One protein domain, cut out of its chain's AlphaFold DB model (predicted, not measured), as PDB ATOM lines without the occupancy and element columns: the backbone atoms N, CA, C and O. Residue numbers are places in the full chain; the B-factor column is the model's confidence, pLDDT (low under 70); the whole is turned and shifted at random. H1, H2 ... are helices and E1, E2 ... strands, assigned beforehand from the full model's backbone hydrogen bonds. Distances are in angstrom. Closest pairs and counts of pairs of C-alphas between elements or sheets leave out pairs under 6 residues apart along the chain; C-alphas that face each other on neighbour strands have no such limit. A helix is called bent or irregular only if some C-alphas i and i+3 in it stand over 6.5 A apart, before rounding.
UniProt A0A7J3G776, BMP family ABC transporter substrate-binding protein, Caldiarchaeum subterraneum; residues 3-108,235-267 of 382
ATOM      1  N   LEU A   3     415.144 354.811 434.621       98.19
ATOM      2  CA  LEU A   3     414.767 354.806 436.035       98.19
ATOM      3  C   LEU A   3     415.654 353.830 436.814       98.19
ATOM      4  O   LEU A   3     415.733 352.653 436.479       98.19
ATOM      5  N   VAL A   4     416.307 354.320 437.859       97.75
ATOM      6  CA  VAL A   4     417.076 353.533 438.823       97.75
ATOM      7  C   VAL A   4     416.198 353.390 440.064       97.75
ATOM      8  O   VAL A   4     415.966 354.371 440.772       97.75
ATOM      9  N   LEU A   5     415.666 352.188 440.295       95.62
ATOM     10  CA  LEU A   5     414.668 351.923 441.333       95.62
ATOM     11  C   LEU A   5     415.262 351.087 442.467       95.62
ATOM     12  O   LEU A   5     415.886 350.048 442.232       95.62
ATOM     13  N   GLY A   6     415.082 351.553 443.702       91.12
ATOM     14  CA  GLY A   6     415.720 350.956 444.872       91.12
ATOM     15  C   GLY A   6     415.119 349.608 445.262       91.12
ATOM     16  O   GLY A   6     415.861 348.658 445.522       91.12
ATOM     17  N   GLY A   7     413.791 349.526 445.273       87.75
ATOM     18  CA  GLY A   7     413.005 348.364 445.661       87.75
ATOM     19  C   GLY A   7     412.348 347.644 444.482       87.75
ATOM     20  O   GLY A   7     412.778 347.741 443.330       87.75
ATOM     21  N   TYR A   8     411.319 346.860 444.803       84.44
ATOM     22  CA  TYR A   8     410.536 346.104 443.827       84.44
ATOM     23  C   TYR A   8     409.349 346.915 443.304       84.44
ATOM     24  O   TYR A   8     408.757 347.718 444.021       84.44
ATOM     25  N   ILE A   9     408.970 346.661 442.051       87.38
ATOM     26  CA  ILE A   9     407.803 347.277 441.402       87.38
ATOM     27  C   ILE A   9     406.517 346.559 441.834       87.38
ATOM     28  O   ILE A   9     405.509 347.195 442.146       87.38
ATOM     29  N   GLU A  10     406.544 345.226 441.839       85.00
ATOM     30  CA  GLU A  10     405.400 344.398 442.212       85.00
ATOM     31  C   GLU A  10     405.194 344.400 443.732       85.00
ATOM     32  O   GLU A  10     406.138 344.255 444.504       85.00
ATOM     33  N   GLY A  11     403.944 344.586 444.168       77.81
ATOM     34  CA  GLY A  11     403.586 344.584 445.592       77.81
ATOM     35  C   GLY A  11     404.041 345.812 446.390       77.81
ATOM     36  O   GLY A  11     403.832 345.830 447.601       77.81
ATOM     37  N   SER A  12     404.617 346.827 445.734       81.44
ATOM     38  CA  SER A  12     405.060 348.082 446.356       81.44
ATOM     39  C   SER A  12     404.190 349.272 445.946       81.44
ATOM     40  O   SER A  12     403.778 349.402 444.785       81.44
ATOM     41  N   THR A  13     403.935 350.175 446.895       81.69
ATOM     42  CA  THR A  13     403.267 351.463 446.637       81.69
ATOM     43  C   THR A  13     404.201 352.534 446.059       81.69
ATOM     44  O   THR A  13     403.711 353.477 445.438       81.69
ATOM     45  N   TRP A  14     405.527 352.398 446.210       89.75
ATOM     46  CA  TRP A  14     406.505 353.439 445.863       89.75
ATOM     47  C   TRP A  14     407.035 353.323 444.425       89.75
ATOM     48  O   TRP A  14     406.573 354.035 443.528       89.75
ATOM     49  N   ASP A  15     407.963 352.393 444.175       90.94
ATOM     50  CA  ASP A  15     408.612 352.225 442.864       90.94
ATOM     51  C   ASP A  15     407.606 351.801 441.783       90.94
ATOM     52  O   ASP A  15     407.619 352.305 440.654       90.94
ATOM     53  N   GLY A  16     406.645 350.945 442.154       89.38
ATOM     54  CA  GLY A  16     405.534 350.558 441.287       89.38
ATOM     55  C   GLY A  16     404.750 351.761 440.760       89.38
ATOM     56  O   GLY A  16     404.345 351.794 439.593       89.38
ATOM     57  N   ARG A  17     404.589 352.807 441.578       90.88
ATOM     58  CA  ARG A  17     403.853 354.006 441.176       90.88
ATOM     59  C   ARG A  17     404.629 354.872 440.183       90.88
ATOM     60  O   ARG A  17     404.002 355.508 439.330       90.88
ATOM     61  N   GLN A  18     405.957 354.885 440.255       94.19
ATOM     62  CA  GLN A  18     406.825 355.620 439.325       94.19
ATOM     63  C   GLN A  18     406.866 354.942 437.950       94.19
ATOM     64  O   GLN A  18     406.787 355.619 436.924       94.19
ATOM     65  N   ILE A  19     406.874 353.608 437.910       93.88
ATOM     66  CA  ILE A  19     406.743 352.858 436.652       93.88
ATOM     67  C   ILE A  19     405.391 353.115 435.996       93.88
ATOM     68  O   ILE A  19     405.341 353.479 434.822       93.88
ATOM     69  N   ARG A  20     404.293 353.053 436.759       91.88
ATOM     70  CA  ARG A  20     402.960 353.400 436.235       91.88
ATOM     71  C   ARG A  20     402.903 354.821 435.671       91.88
ATOM     72  O   ARG A  20     402.199 355.059 434.693       91.88
ATOM     73  N   ALA A  21     403.629 355.769 436.263       94.19
ATOM     74  CA  ALA A  21     403.736 357.122 435.725       94.19
ATOM     75  C   ALA A  21     404.433 357.148 434.355       94.19
ATOM     76  O   ALA A  21     403.928 357.775 433.422       94.19
ATOM     77  N   ALA A  22     405.550 356.434 434.204       95.50
ATOM     78  CA  ALA A  22     406.245 356.316 432.925       95.50
ATOM     79  C   ALA A  22     405.376 355.615 431.859       95.50
ATOM     80  O   ALA A  22     405.286 356.080 430.722       95.50
ATOM     81  N   GLU A  23     404.643 354.561 432.228       94.00
ATOM     82  CA  GLU A  23     403.676 353.891 431.347       94.00
ATOM     83  C   GLU A  23     402.536 354.820 430.904       94.00
ATOM     84  O   GLU A  23     402.119 354.793 429.741       94.00
ATOM     85  N   ARG A  24     402.026 355.659 431.819       92.00
ATOM     86  CA  ARG A  24     401.017 356.685 431.511       92.00
ATOM     87  C   ARG A  24     401.546 357.672 430.478       92.00
ATOM     88  O   ARG A  24     400.867 357.920 429.483       92.00
ATOM     89  N   LEU A  25     402.763 358.177 430.670       93.56
ATOM     90  CA  LEU A  25     403.395 359.095 429.724       93.56
ATOM     91  C   LEU A  25     403.623 358.456 428.355       93.56
ATOM     92  O   LEU A  25     403.299 359.082 427.354       93.56
ATOM     93  N   LYS A  26     404.070 357.197 428.287       94.31
ATOM     94  CA  LYS A  26     404.245 356.470 427.014       94.31
ATOM     95  C   LYS A  26     402.944 356.337 426.218       94.31
ATOM     96  O   LYS A  26     402.956 356.384 424.992       94.31
ATOM     97  N   LYS A  27     401.804 356.217 426.904       90.31
ATOM     98  CA  LYS A  27     400.478 356.218 426.260       90.31
ATOM     99  C   LYS A  27     400.078 357.599 425.724       90.31
ATOM    100  O   LYS A  27     399.375 357.658 424.721       90.31
ATOM    101  N   PHE A  28     400.511 358.690 426.361       86.81
ATOM    102  CA  PHE A  28     400.235 360.061 425.900       86.81
ATOM    103  C   PHE A  28     401.185 360.554 424.823       86.81
ATOM    104  O   PHE A  28     400.788 361.308 423.935       86.81
ATOM    105  N   TYR A  29     402.436 360.133 424.912       90.75
ATOM    106  CA  TYR A  29     403.525 360.580 424.076       90.75
ATOM    107  C   TYR A  29     404.101 359.356 423.368       90.75
ATOM    108  O   TYR A  29     404.998 358.718 423.904       90.75
ATOM    109  N   PRO A  30     403.622 359.014 422.154       88.94
ATOM    110  CA  PRO A  30     404.121 357.847 421.419       88.94
ATOM    111  C   PRO A  30     405.628 357.890 421.124       88.94
ATOM    112  O   PRO A  30     406.233 356.857 420.857       88.94
ATOM    113  N   TRP A  31     406.229 359.085 421.154       93.38
ATOM    114  CA  TRP A  31     407.670 359.307 421.019       93.38
ATOM    115  C   TRP A  31     408.447 359.110 422.329       93.38
ATOM    116  O   TRP A  31     409.673 359.020 422.299       93.38
ATOM    117  N   PHE A  32     407.770 359.087 423.479       96.12
ATOM    118  CA  PHE A  32     408.401 358.879 424.776       96.12
ATOM    119  C   PHE A  32     408.659 357.391 424.986       96.12
ATOM    120  O   PHE A  32     407.752 356.563 424.876       96.12
ATOM    121  N   ASP A  33     409.889 357.065 425.367       96.88
ATOM    122  CA  ASP A  33     410.250 355.721 425.788       96.88
ATOM    123  C   ASP A  33     410.981 355.732 427.127       96.88
ATOM    124  O   ASP A  33     411.622 356.722 427.515       96.88
ATOM    125  N   PHE A  34     410.884 354.615 427.840       97.75
ATOM    126  CA  PHE A  34     411.538 354.445 429.125       97.75
ATOM    127  C   PHE A  34     412.082 353.035 429.329       97.75
ATOM    128  O   PHE A  34     411.562 352.057 428.798       97.75
ATOM    129  N   VAL A  35     413.130 352.960 430.137       97.62
ATOM    130  CA  VAL A  35     413.785 351.733 430.597       97.62
ATOM    131  C   VAL A  35     414.095 351.879 432.083       97.62
ATOM    132  O   VAL A  35     414.179 353.001 432.586       97.62
ATOM    133  N   TYR A  36     414.257 350.773 432.801       97.12
ATOM    134  CA  TYR A  36     414.521 350.812 434.237       97.12
ATOM    135  C   TYR A  36     415.450 349.683 434.691       97.12
ATOM    136  O   TYR A  36     415.496 348.625 434.066       97.12
ATOM    137  N   ASP A  37     416.164 349.917 435.791       95.31
ATOM    138  CA  ASP A  37     416.816 348.885 436.602       95.31
ATOM    139  C   ASP A  37     416.123 348.853 437.967       95.31
ATOM    140  O   ASP A  37     416.021 349.874 438.646       95.31
ATOM    141  N   GLU A  38     415.601 347.691 438.340       93.31
ATOM    142  CA  GLU A  38     414.797 347.493 439.549       93.31
ATOM    143  C   GLU A  38     415.545 346.733 440.643       93.31
ATOM    144  O   GLU A  38     416.390 345.868 440.373       93.31
ATOM    145  N   GLY A  39     415.173 346.994 441.896       87.69
ATOM    146  CA  GLY A  39     415.754 346.347 443.064       87.69
ATOM    147  C   GLY A  39     417.239 346.648 443.222       87.69
ATOM    148  O   GLY A  39     417.976 345.776 443.666       87.69
ATOM    149  N   VAL A  40     417.707 347.832 442.818       90.81
ATOM    150  CA  VAL A  40     419.136 348.184 442.834       90.81
ATOM    151  C   VAL A  40     419.701 348.088 444.251       90.81
ATOM    152  O   VAL A  40     420.736 347.455 444.449       90.81
ATOM    153  N   VAL A  41     418.977 348.606 445.248       87.75
ATOM    154  CA  VAL A  41     419.363 348.484 446.663       87.75
ATOM    155  C   VAL A  41     419.274 347.028 447.115       87.75
ATOM    156  O   VAL A  41     420.228 346.492 447.671       87.75
ATOM    157  N   LEU A  42     418.153 346.364 446.826       84.31
ATOM    158  CA  LEU A  42     417.874 345.003 447.301       84.31
ATOM    159  C   LEU A  42     418.826 343.948 446.719       84.31
ATOM    160  O   LEU A  42     419.111 342.941 447.361       84.31
ATOM    161  N   LYS A  43     419.344 344.189 445.511       89.06
ATOM    162  CA  LYS A  43     420.322 343.341 444.817       89.06
ATOM    163  C   LYS A  43     421.771 343.752 445.118       89.06
ATOM    164  O   LYS A  43     422.685 343.137 444.577       89.06
ATOM    165  N   GLY A  44     421.993 344.788 445.936       89.75
ATOM    166  CA  GLY A  44     423.326 345.309 446.259       89.75
ATOM    167  C   GLY A  44     424.081 345.867 445.048       89.75
ATOM    168  O   GLY A  44     425.311 345.818 445.010       89.75
ATOM    169  N   LYS A  45     423.359 346.348 444.031       92.19
ATOM    170  CA  LYS A  45     423.942 346.931 442.821       92.19
ATOM    171  C   LYS A  45     424.395 348.367 443.079       92.19
ATOM    172  O   LYS A  45     423.774 349.104 443.841       92.19
ATOM    173  N   ASP A  46     425.450 348.776 442.382       94.06
ATOM    174  CA  ASP A  46     425.902 350.163 442.397       94.06
ATOM    175  C   ASP A  46     424.983 351.050 441.531       94.06
ATOM    176  O   ASP A  46     424.896 350.831 440.316       94.06
ATOM    177  N   PRO A  47     424.325 352.077 442.105       96.12
ATOM    178  CA  PRO A  47     423.452 352.970 441.348       96.12
ATOM    179  C   PRO A  47     424.183 353.769 440.257       96.12
ATOM    180  O   PRO A  47     423.552 354.141 439.265       96.12
ATOM    181  N   ILE A  48     425.493 354.027 440.398       97.00
ATOM    182  CA  ILE A  48     426.276 354.707 439.352       97.00
ATOM    183  C   ILE A  48     426.384 353.816 438.112       97.00
ATOM    184  O   ILE A  48     426.126 354.292 437.005       97.00
ATOM    185  N   SER A  49     426.727 352.537 438.286       96.12
ATOM    186  CA  SER A  49     426.748 351.565 437.187       96.12
ATOM    187  C   SER A  49     425.392 351.477 436.488       96.12
ATOM    188  O   SER A  49     425.336 351.631 435.270       96.12
ATOM    189  N   SER A  50     424.294 351.331 437.242       96.94
ATOM    190  CA  SER A  50     422.943 351.283 436.666       96.94
ATOM    191  C   SER A  50     422.629 352.538 435.840       96.94
ATOM    192  O   SER A  50     422.132 352.438 434.719       96.94
ATOM    193  N   ALA A  51     422.966 353.733 436.337       97.81
ATOM    194  CA  ALA A  51     422.774 354.971 435.584       97.81
ATOM    195  C   ALA A  51     423.621 355.026 434.305       97.81
ATOM    196  O   ALA A  51     423.113 355.407 433.247       97.81
ATOM    197  N   LYS A  52     424.898 354.631 434.379       97.38
ATOM    198  CA  LYS A  52     425.804 354.612 433.222       97.38
ATOM    199  C   LYS A  52     425.330 353.630 432.155       97.38
ATOM    200  O   LYS A  52     425.372 353.979 430.974       97.38
ATOM    201  N   ASP A  53     424.809 352.470 432.536       97.25
ATOM    202  CA  ASP A  53     424.232 351.502 431.598       97.25
ATOM    203  C   ASP A  53     422.995 352.078 430.896       97.25
ATOM    204  O   ASP A  53     422.929 352.086 429.664       97.25
ATOM    205  N   LEU A  54     422.065 352.680 431.648       97.94
ATOM    206  CA  LEU A  54     420.875 353.324 431.077       97.94
ATOM    207  C   LEU A  54     421.243 354.451 430.092       97.94
ATOM    208  O   LEU A  54     420.607 354.606 429.047       97.94
ATOM    209  N   ILE A  55     422.286 355.231 430.386       98.12
ATOM    210  CA  ILE A  55     422.770 356.297 429.497       98.12
ATOM    211  C   ILE A  55     423.458 355.712 428.257       98.12
ATOM    212  O   ILE A  55     423.179 356.123 427.130       98.12
ATOM    213  N   THR A  56     424.381 354.767 428.429       97.38
ATOM    214  CA  THR A  56     425.273 354.320 427.347       97.38
ATOM    215  C   THR A  56     424.626 353.287 426.431       97.38
ATOM    216  O   THR A  56     424.761 353.401 425.207       97.38
ATOM    217  N   ILE A  57     423.897 352.325 426.998       96.88
ATOM    218  CA  ILE A  57     423.247 351.226 426.280       96.88
ATOM    219  C   ILE A  57     421.884 351.687 425.770       96.88
ATOM    220  O   ILE A  57     421.613 351.606 424.574       96.88
ATOM    221  N   ASN A  58     421.048 352.232 426.657       96.56
ATOM    222  CA  ASN A  58     419.665 352.590 426.326       96.56
ATOM    223  C   ASN A  58     419.482 354.043 425.870       96.56
ATOM    224  O   ASN A  58     418.363 354.442 425.556       96.56
ATOM    225  N   LYS A  59     420.565 354.831 425.812       97.00
ATOM    226  CA  LYS A  59     420.555 356.229 425.345       97.00
ATOM    227  C   LYS A  59     419.613 357.128 426.156       97.00
ATOM    228  O   LYS A  59     419.012 358.051 425.612       97.00
ATOM    229  N   ALA A  60     419.480 356.877 427.461       98.12
ATOM    230  CA  ALA A  60     418.647 357.693 428.333       98.12
ATOM    231  C   ALA A  60     419.152 359.148 428.411       98.12
ATOM    232  O   ALA A  60     420.287 359.410 428.796       98.12
ATOM    233  N   ASN A  61     418.269 360.096 428.085       97.56
ATOM    234  CA  ASN A  61     418.518 361.540 428.193       97.56
ATOM    235  C   ASN A  61     418.182 362.131 429.568       97.56
ATOM    236  O   ASN A  61     418.666 363.191 429.948       97.56
ATOM    237  N   ILE A  62     417.304 361.450 430.298       98.44
ATOM    238  CA  ILE A  62     416.872 361.804 431.646       98.44
ATOM    239  C   ILE A  62     416.969 360.522 432.457       98.44
ATOM    240  O   ILE A  62     416.432 359.504 432.009       98.44
ATOM    241  N   VAL A  63     417.640 360.566 433.603       98.44
ATOM    242  CA  VAL A  63     417.789 359.444 434.533       98.44
ATOM    243  C   VAL A  63     417.173 359.833 435.869       98.44
ATOM    244  O   VAL A  63     417.586 360.813 436.474       98.44
ATOM    245  N   PHE A  64     416.178 359.078 436.323       98.50
ATOM    246  CA  PHE A  64     415.508 359.280 437.603       98.50
ATOM    247  C   PHE A  64     415.938 358.222 438.619       98.50
ATOM    248  O   PHE A  64     416.025 357.047 438.274       98.50
ATOM    249  N   GLY A  65     416.183 358.637 439.856       97.62
ATOM    250  CA  GLY A  65     416.519 357.787 440.990       97.62
ATOM    251  C   GLY A  65     415.441 357.856 442.070       97.62
ATOM    252  O   GLY A  65     415.022 358.949 442.445       97.62
ATOM    253  N   SER A  66     414.976 356.702 442.564       94.88
ATOM    254  CA  SER A  66     413.791 356.632 443.435       94.88
ATOM    255  C   SER A  66     414.040 356.776 444.944       94.88
ATOM    256  O   SER A  66     413.080 356.729 445.717       94.88
ATOM    257  N   TRP A  67     415.286 356.972 445.387       92.75
ATOM    258  CA  TRP A  67     415.650 357.132 446.802       92.75
ATOM    259  C   TRP A  67     416.867 358.057 446.966       92.75
ATOM    260  O   TRP A  67     417.746 358.069 446.123       92.75
ATOM    261  N   GLU A  68     416.979 358.807 448.062       90.81
ATOM    262  CA  GLU A  68     418.021 359.851 448.179       90.81
ATOM    263  C   GLU A  68     419.478 359.376 447.927       90.81
ATOM    264  O   GLU A  68     420.213 360.075 447.226       90.81
ATOM    265  N   PRO A  69     419.930 358.201 448.419       90.75
ATOM    266  CA  PRO A  69     421.284 357.723 448.141       90.75
ATOM    267  C   PRO A  69     421.671 357.542 446.661       90.75
ATOM    268  O   PRO A  69     422.869 357.550 446.353       90.75
ATOM    269  N   VAL A  70     420.711 357.388 445.733       93.06
ATOM    270  CA  VAL A  70     421.034 357.382 444.294       93.06
ATOM    271  C   VAL A  70     421.330 358.786 443.762       93.06
ATOM    272  O   VAL A  70     422.178 358.925 442.884       93.06
ATOM    273  N   GLY A  71     420.759 359.846 444.328       90.69
ATOM    274  CA  GLY A  71     421.213 361.211 444.072       90.69
ATOM    275  C   GLY A  71     422.517 361.533 444.772       90.69
ATOM    276  O   GLY A  71     423.521 361.837 444.119       90.69
ATOM    277  N   ILE A  72     422.496 361.462 446.106       92.50
ATOM    278  CA  ILE A  72     423.618 361.817 446.974       92.50
ATOM    279  C   ILE A  72     424.138 360.568 447.697       92.50
ATOM    280  O   ILE A  72     423.497 360.096 448.629       92.50
ATOM    281  N   PRO A  73     425.328 360.044 447.349       93.00
ATOM    282  CA  PRO A  73     426.359 360.696 446.543       93.00
ATOM    283  C   PRO A  73     426.378 360.308 445.053       93.00
ATOM    284  O   PRO A  73     427.227 360.827 444.332       93.00
ATOM    285  N   ALA A  74     425.557 359.360 444.589       96.00
ATOM    286  CA  ALA A  74     425.789 358.685 443.307       96.00
ATOM    287  C   ALA A  74     425.647 359.586 442.064       96.00
ATOM    288  O   ALA A  74     426.662 359.899 441.438       96.00
ATOM    289  N   PHE A  75     424.447 360.042 441.698       97.38
ATOM    290  CA  PHE A  75     424.261 360.922 440.534       97.38
ATOM    291  C   PHE A  75     425.077 362.205 440.663       97.38
ATOM    292  O   PHE A  75     425.657 362.674 439.689       97.38
ATOM    293  N   HIS A  76     425.217 362.728 441.878       96.44
ATOM    294  CA  HIS A  76     426.020 363.911 442.165       96.44
ATOM    295  C   HIS A  76     427.504 363.766 441.798       96.44
ATOM    296  O   HIS A  76     428.141 364.760 441.453       96.44
ATOM    297  N   LYS A  77     428.069 362.551 441.835       96.69
ATOM    298  CA  LYS A  77     429.448 362.282 441.389       96.69
ATOM    299  C   LYS A  77     429.604 362.287 439.869       96.69
ATOM    300  O   LYS A  77     430.680 362.623 439.395       96.69
ATOM    301  N   ILE A  78     428.565 361.903 439.126       97.31
ATOM    302  CA  ILE A  78     428.647 361.682 437.672       97.31
ATOM    303  C   ILE A  78     427.913 362.740 436.844       97.31
ATOM    304  O   ILE A  78     428.043 362.750 435.624       97.31
ATOM    305  N   ALA A  79     427.146 363.630 437.476       97.06
ATOM    306  CA  ALA A  79     426.313 364.608 436.779       97.06
ATOM    307  C   ALA A  79     427.124 365.466 435.791       97.06
ATOM    308  O   ALA A  79     426.732 365.610 434.631       97.06
ATOM    309  N   ASP A  80     428.297 365.943 436.216       96.12
ATOM    310  CA  ASP A  80     429.177 366.782 435.396       96.12
ATOM    311  C   ASP A  80     429.870 365.999 434.257       96.12
ATOM    312  O   ASP A  80     430.224 366.591 433.238       96.12
ATOM    313  N   GLU A  81     430.001 364.667 434.374       97.06
ATOM    314  CA  GLU A  81     430.502 363.786 433.300       97.06
ATOM    315  C   GLU A  81     429.482 363.640 432.153       97.06
ATOM    316  O   GLU A  81     429.844 363.301 431.024       97.06
ATOM    317  N   HIS A  82     428.201 363.920 432.419       96.94
ATOM    318  CA  HIS A  82     427.093 363.754 431.479       96.94
ATOM    319  C   HIS A  82     426.285 365.057 431.320       96.94
ATOM    320  O   HIS A  82     425.093 365.091 431.633       96.94
ATOM    321  N   PRO A  83     426.875 366.142 430.780       95.88
ATOM    322  CA  PRO A  83     426.274 367.479 430.800       95.88
ATOM    323  C   PRO A  83     424.969 367.621 429.997       95.88
ATOM    324  O   PRO A  83     424.242 368.596 430.201       95.88
ATOM    325  N   ASN A  84     424.683 366.668 429.107       96.00
ATOM    326  CA  ASN A  84     423.471 366.611 428.285       96.00
ATOM    327  C   ASN A  84     422.402 365.669 428.861       96.00
ATOM    328  O   ASN A  84     421.395 365.429 428.205       96.00
ATOM    329  N   VAL A  85     422.629 365.091 430.043       98.06
ATOM    330  CA  VAL A  85     421.663 364.235 430.737       98.06
ATOM    331  C   VAL A  85     421.113 364.997 431.929       98.06
ATOM    332  O   VAL A  85     421.885 365.590 432.679       98.06
ATOM    333  N   TYR A  86     419.797 364.977 432.127       98.56
ATOM    334  CA  TYR A  86     419.216 365.399 433.402       98.56
ATOM    335  C   TYR A  86     419.181 364.220 434.368       98.56
ATOM    336  O   TYR A  86     418.621 363.171 434.052       98.56
ATOM    337  N   PHE A  87     419.730 364.405 435.558       98.50
ATOM    338  CA  PHE A  87     419.585 363.491 436.680       98.50
ATOM    339  C   PHE A  87     418.491 364.016 437.598       98.50
ATOM    340  O   PHE A  87     418.532 365.175 437.996       98.50
ATOM    341  N   LEU A  88     417.514 363.180 437.921       98.19
ATOM    342  CA  LEU A  88     416.425 363.494 438.837       98.19
ATOM    343  C   LEU A  88     416.568 362.595 440.056       98.19
ATOM    344  O   LEU A  88     416.691 361.384 439.897       98.19
ATOM    345  N   ASP A  89     416.529 363.157 441.253       96.56
ATOM    346  CA  ASP A  89     416.664 362.379 442.482       96.56
ATOM    347  C   ASP A  89     415.650 362.791 443.543       96.56
ATOM    348  O   ASP A  89     415.407 363.980 443.752       96.56
ATOM    349  N   ILE A  90     415.106 361.799 444.240       94.25
ATOM    350  CA  ILE A  90     414.198 361.996 445.362       94.25
ATOM    351  C   ILE A  90     414.884 362.739 446.511       94.25
ATOM    352  O   ILE A  90     415.864 362.279 447.090       94.25
ATOM    353  N   VAL A  91     414.300 363.871 446.904       92.88
ATOM    354  CA  VAL A  91     414.771 364.625 448.072       92.88
ATOM    355  C   VAL A  91     414.245 364.002 449.354       92.88
ATOM    356  O   VAL A  91     413.027 363.969 449.566       92.88
ATOM    357  N   ALA A  92     415.150 363.588 450.241       86.19
ATOM    358  CA  ALA A  92     414.779 363.240 451.604       86.19
ATOM    359  C   ALA A  92     415.259 364.300 452.598       86.19
ATOM    360  O   ALA A  92     414.411 364.794 453.332       86.19
ATOM    361  N   SER A  93     416.544 364.663 452.607       89.44
ATOM    362  CA  SER A  93     417.144 365.587 453.579       89.44
ATOM    363  C   SER A  93     418.223 366.515 453.009       89.44
ATOM    364  O   SER A  93     418.285 367.686 453.385       89.44
ATOM    365  N   ASP A  94     419.064 366.030 452.099       92.06
ATOM    366  CA  ASP A  94     420.133 366.826 451.499       92.06
ATOM    367  C   ASP A  94     419.595 367.545 450.258       92.06
ATOM    368  O   ASP A  94     419.043 366.906 449.367       92.06
ATOM    369  N   LEU A  95     419.769 368.865 450.172       93.44
ATOM    370  CA  LEU A  95     419.340 369.686 449.029       93.44
ATOM    371  C   LEU A  95     420.461 369.933 448.013       93.44
ATOM    372  O   LEU A  95     420.251 370.621 447.013       93.44
ATOM    373  N   SER A  96     421.651 369.377 448.256       94.00
ATOM    374  CA  SER A  96     422.801 369.487 447.366       94.00
ATOM    375  C   SER A  96     422.442 369.033 445.958       94.00
ATOM    376  O   SER A  96     421.725 368.049 445.745       94.00
ATOM    377  N   SER A  97     422.958 369.770 444.983       95.19
ATOM    378  CA  SER A  97     422.622 369.597 443.579       95.19
ATOM    379  C   SER A  97     423.819 369.901 442.672       95.19
ATOM    380  O   SER A  97     424.937 370.214 443.108       95.19
ATOM    381  N   ARG A  98     423.580 369.753 441.372       96.19
ATOM    382  CA  ARG A  98     424.468 370.127 440.266       96.19
ATOM    383  C   ARG A  98     423.613 370.787 439.193       96.19
ATOM    384  O   ARG A  98     422.392 370.659 439.222       96.19
ATOM    385  N   ARG A  99     424.243 371.438 438.210       96.12
ATOM    386  CA  ARG A  99     423.538 372.122 437.107       96.12
ATOM    387  C   ARG A  99     422.447 371.249 436.471       96.12
ATOM    388  O   ARG A  99     421.372 371.745 436.165       96.12
ATOM    389  N   ASN A 100     422.736 369.965 436.280       96.75
ATOM    390  CA  ASN A 100     421.859 368.961 435.680       96.75
ATOM    391  C   ASN A 100     421.456 367.842 436.659       96.75
ATOM    392  O   ASN A 100     421.031 366.783 436.208       96.75
ATOM    393  N   LEU A 101     421.588 368.056 437.973       97.56
ATOM    394  CA  LEU A 101     421.018 367.187 439.005       97.56
ATOM    395  C   LEU A 101     419.883 367.937 439.695       97.56
ATOM    396  O   LEU A 101     420.123 368.798 440.539       97.56
ATOM    397  N   LEU A 102     418.658 367.591 439.325       97.44
ATOM    398  CA  LEU A 102     417.438 368.135 439.886       97.44
ATOM    399  C   LEU A 102     417.021 367.260 441.067       97.44
ATOM    400  O   LEU A 102     416.859 366.045 440.957       97.44
ATOM    401  N   ARG A 103     416.836 367.900 442.209       96.44
ATOM    402  CA  ARG A 103     416.322 367.324 443.442       96.44
ATOM    403  C   ARG A 103     414.807 367.483 443.415       96.44
ATOM    404  O   ARG A 103     414.292 368.594 443.315       96.44
ATOM    405  N   VAL A 104     414.080 366.375 443.407       97.06
ATOM    406  CA  VAL A 104     412.655 366.348 443.082       97.06
ATOM    407  C   VAL A 104     411.821 365.658 444.159       97.06
ATOM    408  O   VAL A 104     412.237 364.668 444.758       97.06
ATOM    409  N   PHE A 105     410.617 366.164 444.418       96.50
ATOM    410  CA  PHE A 105     409.629 365.478 445.253       96.50
ATOM    411  C   PHE A 105     408.206 365.963 444.950       96.50
ATOM    412  O   PHE A 105     408.001 367.007 444.329       96.50
ATOM    413  N   VAL A 106     407.199 365.214 445.394       97.06
ATOM    414  CA  VAL A 106     405.791 365.632 445.314       97.06
ATOM    415  C   VAL A 106     405.322 366.066 446.699       97.06
ATOM    416  O   VAL A 106     405.644 365.415 447.693       97.06
ATOM    417  N   ARG A 107     404.532 367.139 446.799       97.56
ATOM    418  CA  ARG A 107     403.937 367.645 448.051       97.56
ATOM    419  C   ARG A 107     402.828 366.728 448.577       97.56
ATOM    420  O   ARG A 107     401.722 367.170 448.856       97.56
ATOM    421  N   GLN A 108     403.126 365.441 448.742       97.44
ATOM    422  CA  GLN A 108     402.205 364.402 449.218       97.44
ATOM    423  C   GLN A 108     401.515 364.786 450.528       97.44
ATOM    424  O   GLN A 108     400.347 364.476 450.738       97.44
ATOM    425  N   TRP A 235     403.567 361.082 439.730       96.44
ATOM    426  CA  TRP A 235     404.929 361.356 439.242       96.44
ATOM    427  C   TRP A 235     404.952 361.796 437.777       96.44
ATOM    428  O   TRP A 235     405.789 362.608 437.394       96.44
ATOM    429  N   GLU A 236     403.985 361.338 436.976       95.19
ATOM    430  CA  GLU A 236     403.836 361.724 435.576       95.19
ATOM    431  C   GLU A 236     403.695 363.240 435.384       95.19
ATOM    432  O   GLU A 236     404.147 363.750 434.369       95.19
ATOM    433  N   VAL A 237     403.141 363.976 436.355       96.25
ATOM    434  CA  VAL A 237     403.017 365.443 436.293       96.25
ATOM    435  C   VAL A 237     404.386 366.114 436.380       96.25
ATOM    436  O   VAL A 237     404.689 367.039 435.630       96.25
ATOM    437  N   MET A 238     405.229 365.633 437.292       97.19
ATOM    438  CA  MET A 238     406.593 366.127 437.454       97.19
ATOM    439  C   MET A 238     407.463 365.737 436.259       97.19
ATOM    440  O   MET A 238     408.171 366.578 435.709       97.19
ATOM    441  N   PHE A 239     407.394 364.470 435.844       97.25
ATOM    442  CA  PHE A 239     408.131 363.970 434.691       97.25
ATOM    443  C   PHE A 239     407.744 364.726 433.420       97.25
ATOM    444  O   PHE A 239     408.634 365.158 432.698       97.25
ATOM    445  N   ASP A 240     406.452 364.960 433.169       95.81
ATOM    446  CA  ASP A 240     405.975 365.741 432.022       95.81
ATOM    447  C   ASP A 240     406.568 367.156 431.990       95.81
ATOM    448  O   ASP A 240     407.106 367.575 430.962       95.81
ATOM    449  N   ARG A 241     406.538 367.870 433.127       95.44
ATOM    450  CA  ARG A 241     407.162 369.196 433.250       95.44
ATOM    451  C   ARG A 241     408.642 369.147 432.858       95.44
ATOM    452  O   ARG A 241     409.072 369.909 431.996       95.44
ATOM    453  N   ILE A 242     409.403 368.236 433.458       97.19
ATOM    454  CA  ILE A 242     410.859 368.152 433.274       97.19
ATOM    455  C   ILE A 242     411.225 367.685 431.859       97.19
ATOM    456  O   ILE A 242     412.166 368.198 431.258       97.19
ATOM    457  N   ILE A 243     410.470 366.743 431.287       96.56
ATOM    458  CA  ILE A 243     410.655 366.290 429.904       96.56
ATOM    459  C   ILE A 243     410.449 367.460 428.936       96.56
ATOM    460  O   ILE A 243     411.237 367.627 428.008       96.56
ATOM    461  N   LYS A 244     409.428 368.298 429.152       95.31
ATOM    462  CA  LYS A 244     409.192 369.492 428.328       95.31
ATOM    463  C   LYS A 244     410.318 370.516 428.454       95.31
ATOM    464  O   LYS A 244     410.747 371.042 427.433       95.31
ATOM    465  N   GLU A 245     410.822 370.762 429.663       96.19
ATOM    466  CA  GLU A 245     411.985 371.638 429.883       96.19
ATOM    467  C   GLU A 245     413.235 371.104 429.159       96.19
ATOM    468  O   GLU A 245     413.912 371.853 428.453       96.19
ATOM    469  N   TYR A 246     413.492 369.794 429.240       97.19
ATOM    470  CA  TYR A 246     414.591 369.151 428.517       97.19
ATOM    471  C   TYR A 246     414.447 369.307 426.994       97.19
ATOM    472  O   TYR A 246     415.389 369.714 426.314       97.19
ATOM    473  N   LEU A 247     413.259 369.031 426.445       96.75
ATOM    474  CA  LEU A 247     412.985 369.151 425.007       96.75
ATOM    475  C   LEU A 247     413.040 370.598 424.504       96.75
ATOM    476  O   LEU A 247     413.373 370.824 423.342       96.75
ATOM    477  N   ALA A 248     412.751 371.573 425.367       97.50
ATOM    478  CA  ALA A 248     412.923 372.992 425.071       97.50
ATOM    479  C   ALA A 248     414.402 373.433 425.057       97.50
ATOM    480  O   ALA A 248     414.691 374.587 424.744       97.50
ATOM    481  N   GLY A 249     415.343 372.536 425.375       96.88
ATOM    482  CA  GLY A 249     416.777 372.815 425.345       96.88
ATOM    483  C   GLY A 249     417.267 373.647 426.527       96.88
ATOM    484  O   GLY A 249     418.300 374.309 426.420       96.88
ATOM    485  N   ILE A 250     416.547 373.638 427.653       96.81
ATOM    486  CA  ILE A 250     416.981 374.337 428.864       96.81
ATOM    487  C   ILE A 250     418.303 373.715 429.341       96.81
ATOM    488  O   ILE A 250     418.417 372.511 429.547       96.81
ATOM    489  N   THR A 251     419.352 374.515 429.502       91.69
ATOM    490  CA  THR A 251     420.673 374.010 429.920       91.69
ATOM    491  C   THR A 251     420.955 374.244 431.404       91.69
ATOM    492  O   THR A 251     421.927 373.708 431.934       91.69
ATOM    493  N   ASN A 252     420.108 375.010 432.090       91.25
ATOM    494  CA  ASN A 252     420.193 375.279 433.523       91.25
ATOM    495  C   ASN A 252     418.779 375.275 434.141       91.25
ATOM    496  O   ASN A 252     418.235 376.353 434.385       91.25
ATOM    497  N   PRO A 253     418.144 374.097 434.287       94.31
ATOM    498  CA  PRO A 253     416.801 373.979 434.856       94.31
ATOM    499  C   PRO A 253     416.800 374.252 436.366       94.31
ATOM    500  O   PRO A 253     417.854 374.227 437.002       94.31
ATOM    501  N   ASP A 254     415.614 374.456 436.946       94.00
ATOM    502  CA  ASP A 254     415.450 374.551 438.400       94.00
ATOM    503  C   ASP A 254     415.984 373.276 439.070       94.00
ATOM    504  O   ASP A 254     415.505 372.173 438.802       94.00
ATOM    505  N   GLN A 255     416.959 373.406 439.974       94.88
ATOM    506  CA  GLN A 255     417.558 372.243 440.642       94.88
ATOM    507  C   GLN A 255     416.704 371.688 441.784       94.88
ATOM    508  O   GLN A 255     417.043 370.636 442.318       94.88
ATOM    509  N   LEU A 256     415.618 372.361 442.169       95.62
ATOM    510  CA  LEU A 256     414.681 371.895 443.187       95.62
ATOM    511  C   LEU A 256     413.256 371.917 442.627       95.62
ATOM    512  O   LEU A 256     412.682 372.979 442.403       95.62
ATOM    513  N   VAL A 257     412.671 370.740 442.411       96.25
ATOM    514  CA  VAL A 257     411.329 370.589 441.830       96.25
ATOM    515  C   VAL A 257     410.396 369.950 442.853       96.25
ATOM    516  O   VAL A 257     410.357 368.728 443.004       96.25
ATOM    517  N   PHE A 258     409.609 370.780 443.545       96.69
ATOM    518  CA  PHE A 258     408.667 370.338 444.577       96.69
ATOM    519  C   PHE A 258     407.211 370.659 444.213       96.69
ATOM    520  O   PHE A 258     406.645 371.687 444.598       96.69
ATOM    521  N   VAL A 259     406.599 369.770 443.432       97.31
ATOM    522  CA  VAL A 259     405.273 369.990 442.827       97.31
ATOM    523  C   VAL A 259     404.143 369.468 443.711       97.31
ATOM    524  O   VAL A 259     404.277 368.425 444.345       97.31
ATOM    525  N   GLY A 260     403.017 370.180 443.761       97.81
ATOM    526  CA  GLY A 260     401.872 369.831 444.608       97.81
ATOM    527  C   GLY A 260     400.542 369.820 443.874       97.81
ATOM    528  O   GLY A 260     400.490 369.679 442.653       97.81
ATOM    529  N   MET A 261     399.454 369.987 444.628       98.31
ATOM    530  CA  MET A 261     398.086 369.962 444.104       98.31
ATOM    531  C   MET A 261     397.839 371.027 443.022       98.31
ATOM    532  O   MET A 261     397.030 370.819 442.127       98.31
ATOM    533  N   ASN A 262     398.553 372.152 443.064       97.81
ATOM    534  CA  ASN A 262     398.432 373.232 442.081       97.81
ATOM    535  C   ASN A 262     399.177 372.982 440.761       97.81
ATOM    536  O   ASN A 262     399.010 373.738 439.810       97.81
ATOM    537  N   THR A 263     400.021 371.953 440.690       97.81
ATOM    538  CA  THR A 263     400.716 371.572 439.458       97.81
ATOM    539  C   THR A 263     399.994 370.386 438.846       97.81
ATOM    540  O   THR A 263     399.731 369.411 439.546       97.81
ATOM    541  N   HIS A 264     399.683 370.437 437.553       95.81
ATOM    542  CA  HIS A 264     398.860 369.417 436.909       95.81
ATOM    543  C   HIS A 264     399.318 369.088 435.488       95.81
ATOM    544  O   HIS A 264     399.879 369.927 434.785       95.81
ATOM    545  N   ILE A 265     398.989 367.879 435.036       93.06
ATOM    546  CA  ILE A 265     399.058 367.493 433.624       93.06
ATOM    547  C   ILE A 265     397.680 367.669 432.979       93.06
ATOM    548  O   ILE A 265     396.648 367.399 433.602       93.06
ATOM    549  N   SER A 266     397.663 368.153 431.736       91.56
ATOM    550  CA  SER A 266     396.438 368.263 430.934       91.56
ATOM    551  C   SER A 266     396.183 366.966 430.177       91.56
ATOM    552  O   SER A 266     397.106 366.374 429.623       91.56
ATOM    553  N   MET A 267     394.925 366.540 430.145       87.00
ATOM    554  CA  MET A 267     394.506 365.226 429.671       87.00
ATOM    555  C   MET A 267     393.285 365.371 428.759       87.00
ATOM    556  O   MET A 267     392.425 366.219 429.018       87.00
TER     557      MET A 267
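AT A GLANCE: This is residues 3 to 108 and 235 to 267 of the 382 residues of the protein "BMP family ABC transporter substrate-binding protein" of Caldiarchaeum subterraneum (UniProt A0A7J3G776). A strongly twisted sheet of four parallel strands, in the order E2 E3 E4 E5, makes the core of three layers, with H2 and H3 on one face and H4 on the other. H1 packs on H4, E6 runs beside H4, and E1 lies past the E2 edge, with residues 3 and 4 between E1 and E2. The printed part has 139 residues, with four named helices and six named strands in the order H1 E1 H2 E2 H3 E3 E4 H4 E5 E6, class mixed. It is compact, with a radius of gyration of the C-alphas of 13.9 A and spans of 39 by 36 by 31 A.

HOW THE PARTS SIT: Start at H1, residues 15 to 28: it touches H4, residues 235 to 247, which touches H1 with its residues 235 to 240 alone; the closest C-alphas are those of Ala 21 and Glu 236, 4.6 A apart. The two run the same way at a steep tilt of 54 degrees. E1, residues 35 to 37, is near E2, residues 62 to 65, and pairs with no named strand. H2, residues 47 to 56, is on the sheet and touches H3, residues 68 to 81, closest at the C-alphas of Ile 48 and Ala 74, 5.6 A. E2, H3 and E3, residues 86 to 90, form a strand-helix-strand unit, two parallel neighbours joined through a helix, with a right-handed crossover. Look at N 63 and O 86, 2.8 A apart. H3 runs along the strands at a height over the sheet of 8.6 A. E4, residues 101 to 106, is parallel to E3, with N 102 and O 87 at 2.8 A, and to E5, residues 256 to 259, with N 257 and O 103 at 2.8 A. H4, on the opposite face from H3, also has a height over the sheet of 8.6 A. In H1, H2 and H4 every O i to N i+4 pair is within hydrogen-bond range; H3 has 4 of 10, and 5 of 11 O i to N i+3 pairs.

IN THESE COORDINATES: Find C-alpha 15 at (408.612, 352.225, 442.864); from there H1 runs 20.5 A to C-alpha 28. H2 is 14.2 A long, and H4 is 18.1 A. H3, 19.8 A, is irregular: C-alphas 77 and 80 are 7.5 A apart. E4, 16.6 A, begins at (421.018, 367.187, 439.005), and E3 is 13.4 A. E6, residues 264 to 266, ends at (396.438, 368.263, 430.934) and pairs with no named strand.

THE WHOLE: The C-alphas of Gly 44 and Met 267 are the two farthest apart, 38.8 A. Residues 109 to 234 are not printed, and C-alphas 108 and 235 are 10.8 A apart across the cut. Of the links that are printed whole, none is long. Mean pLDDT of the printed part is 94.3, and no printed residue is under 70.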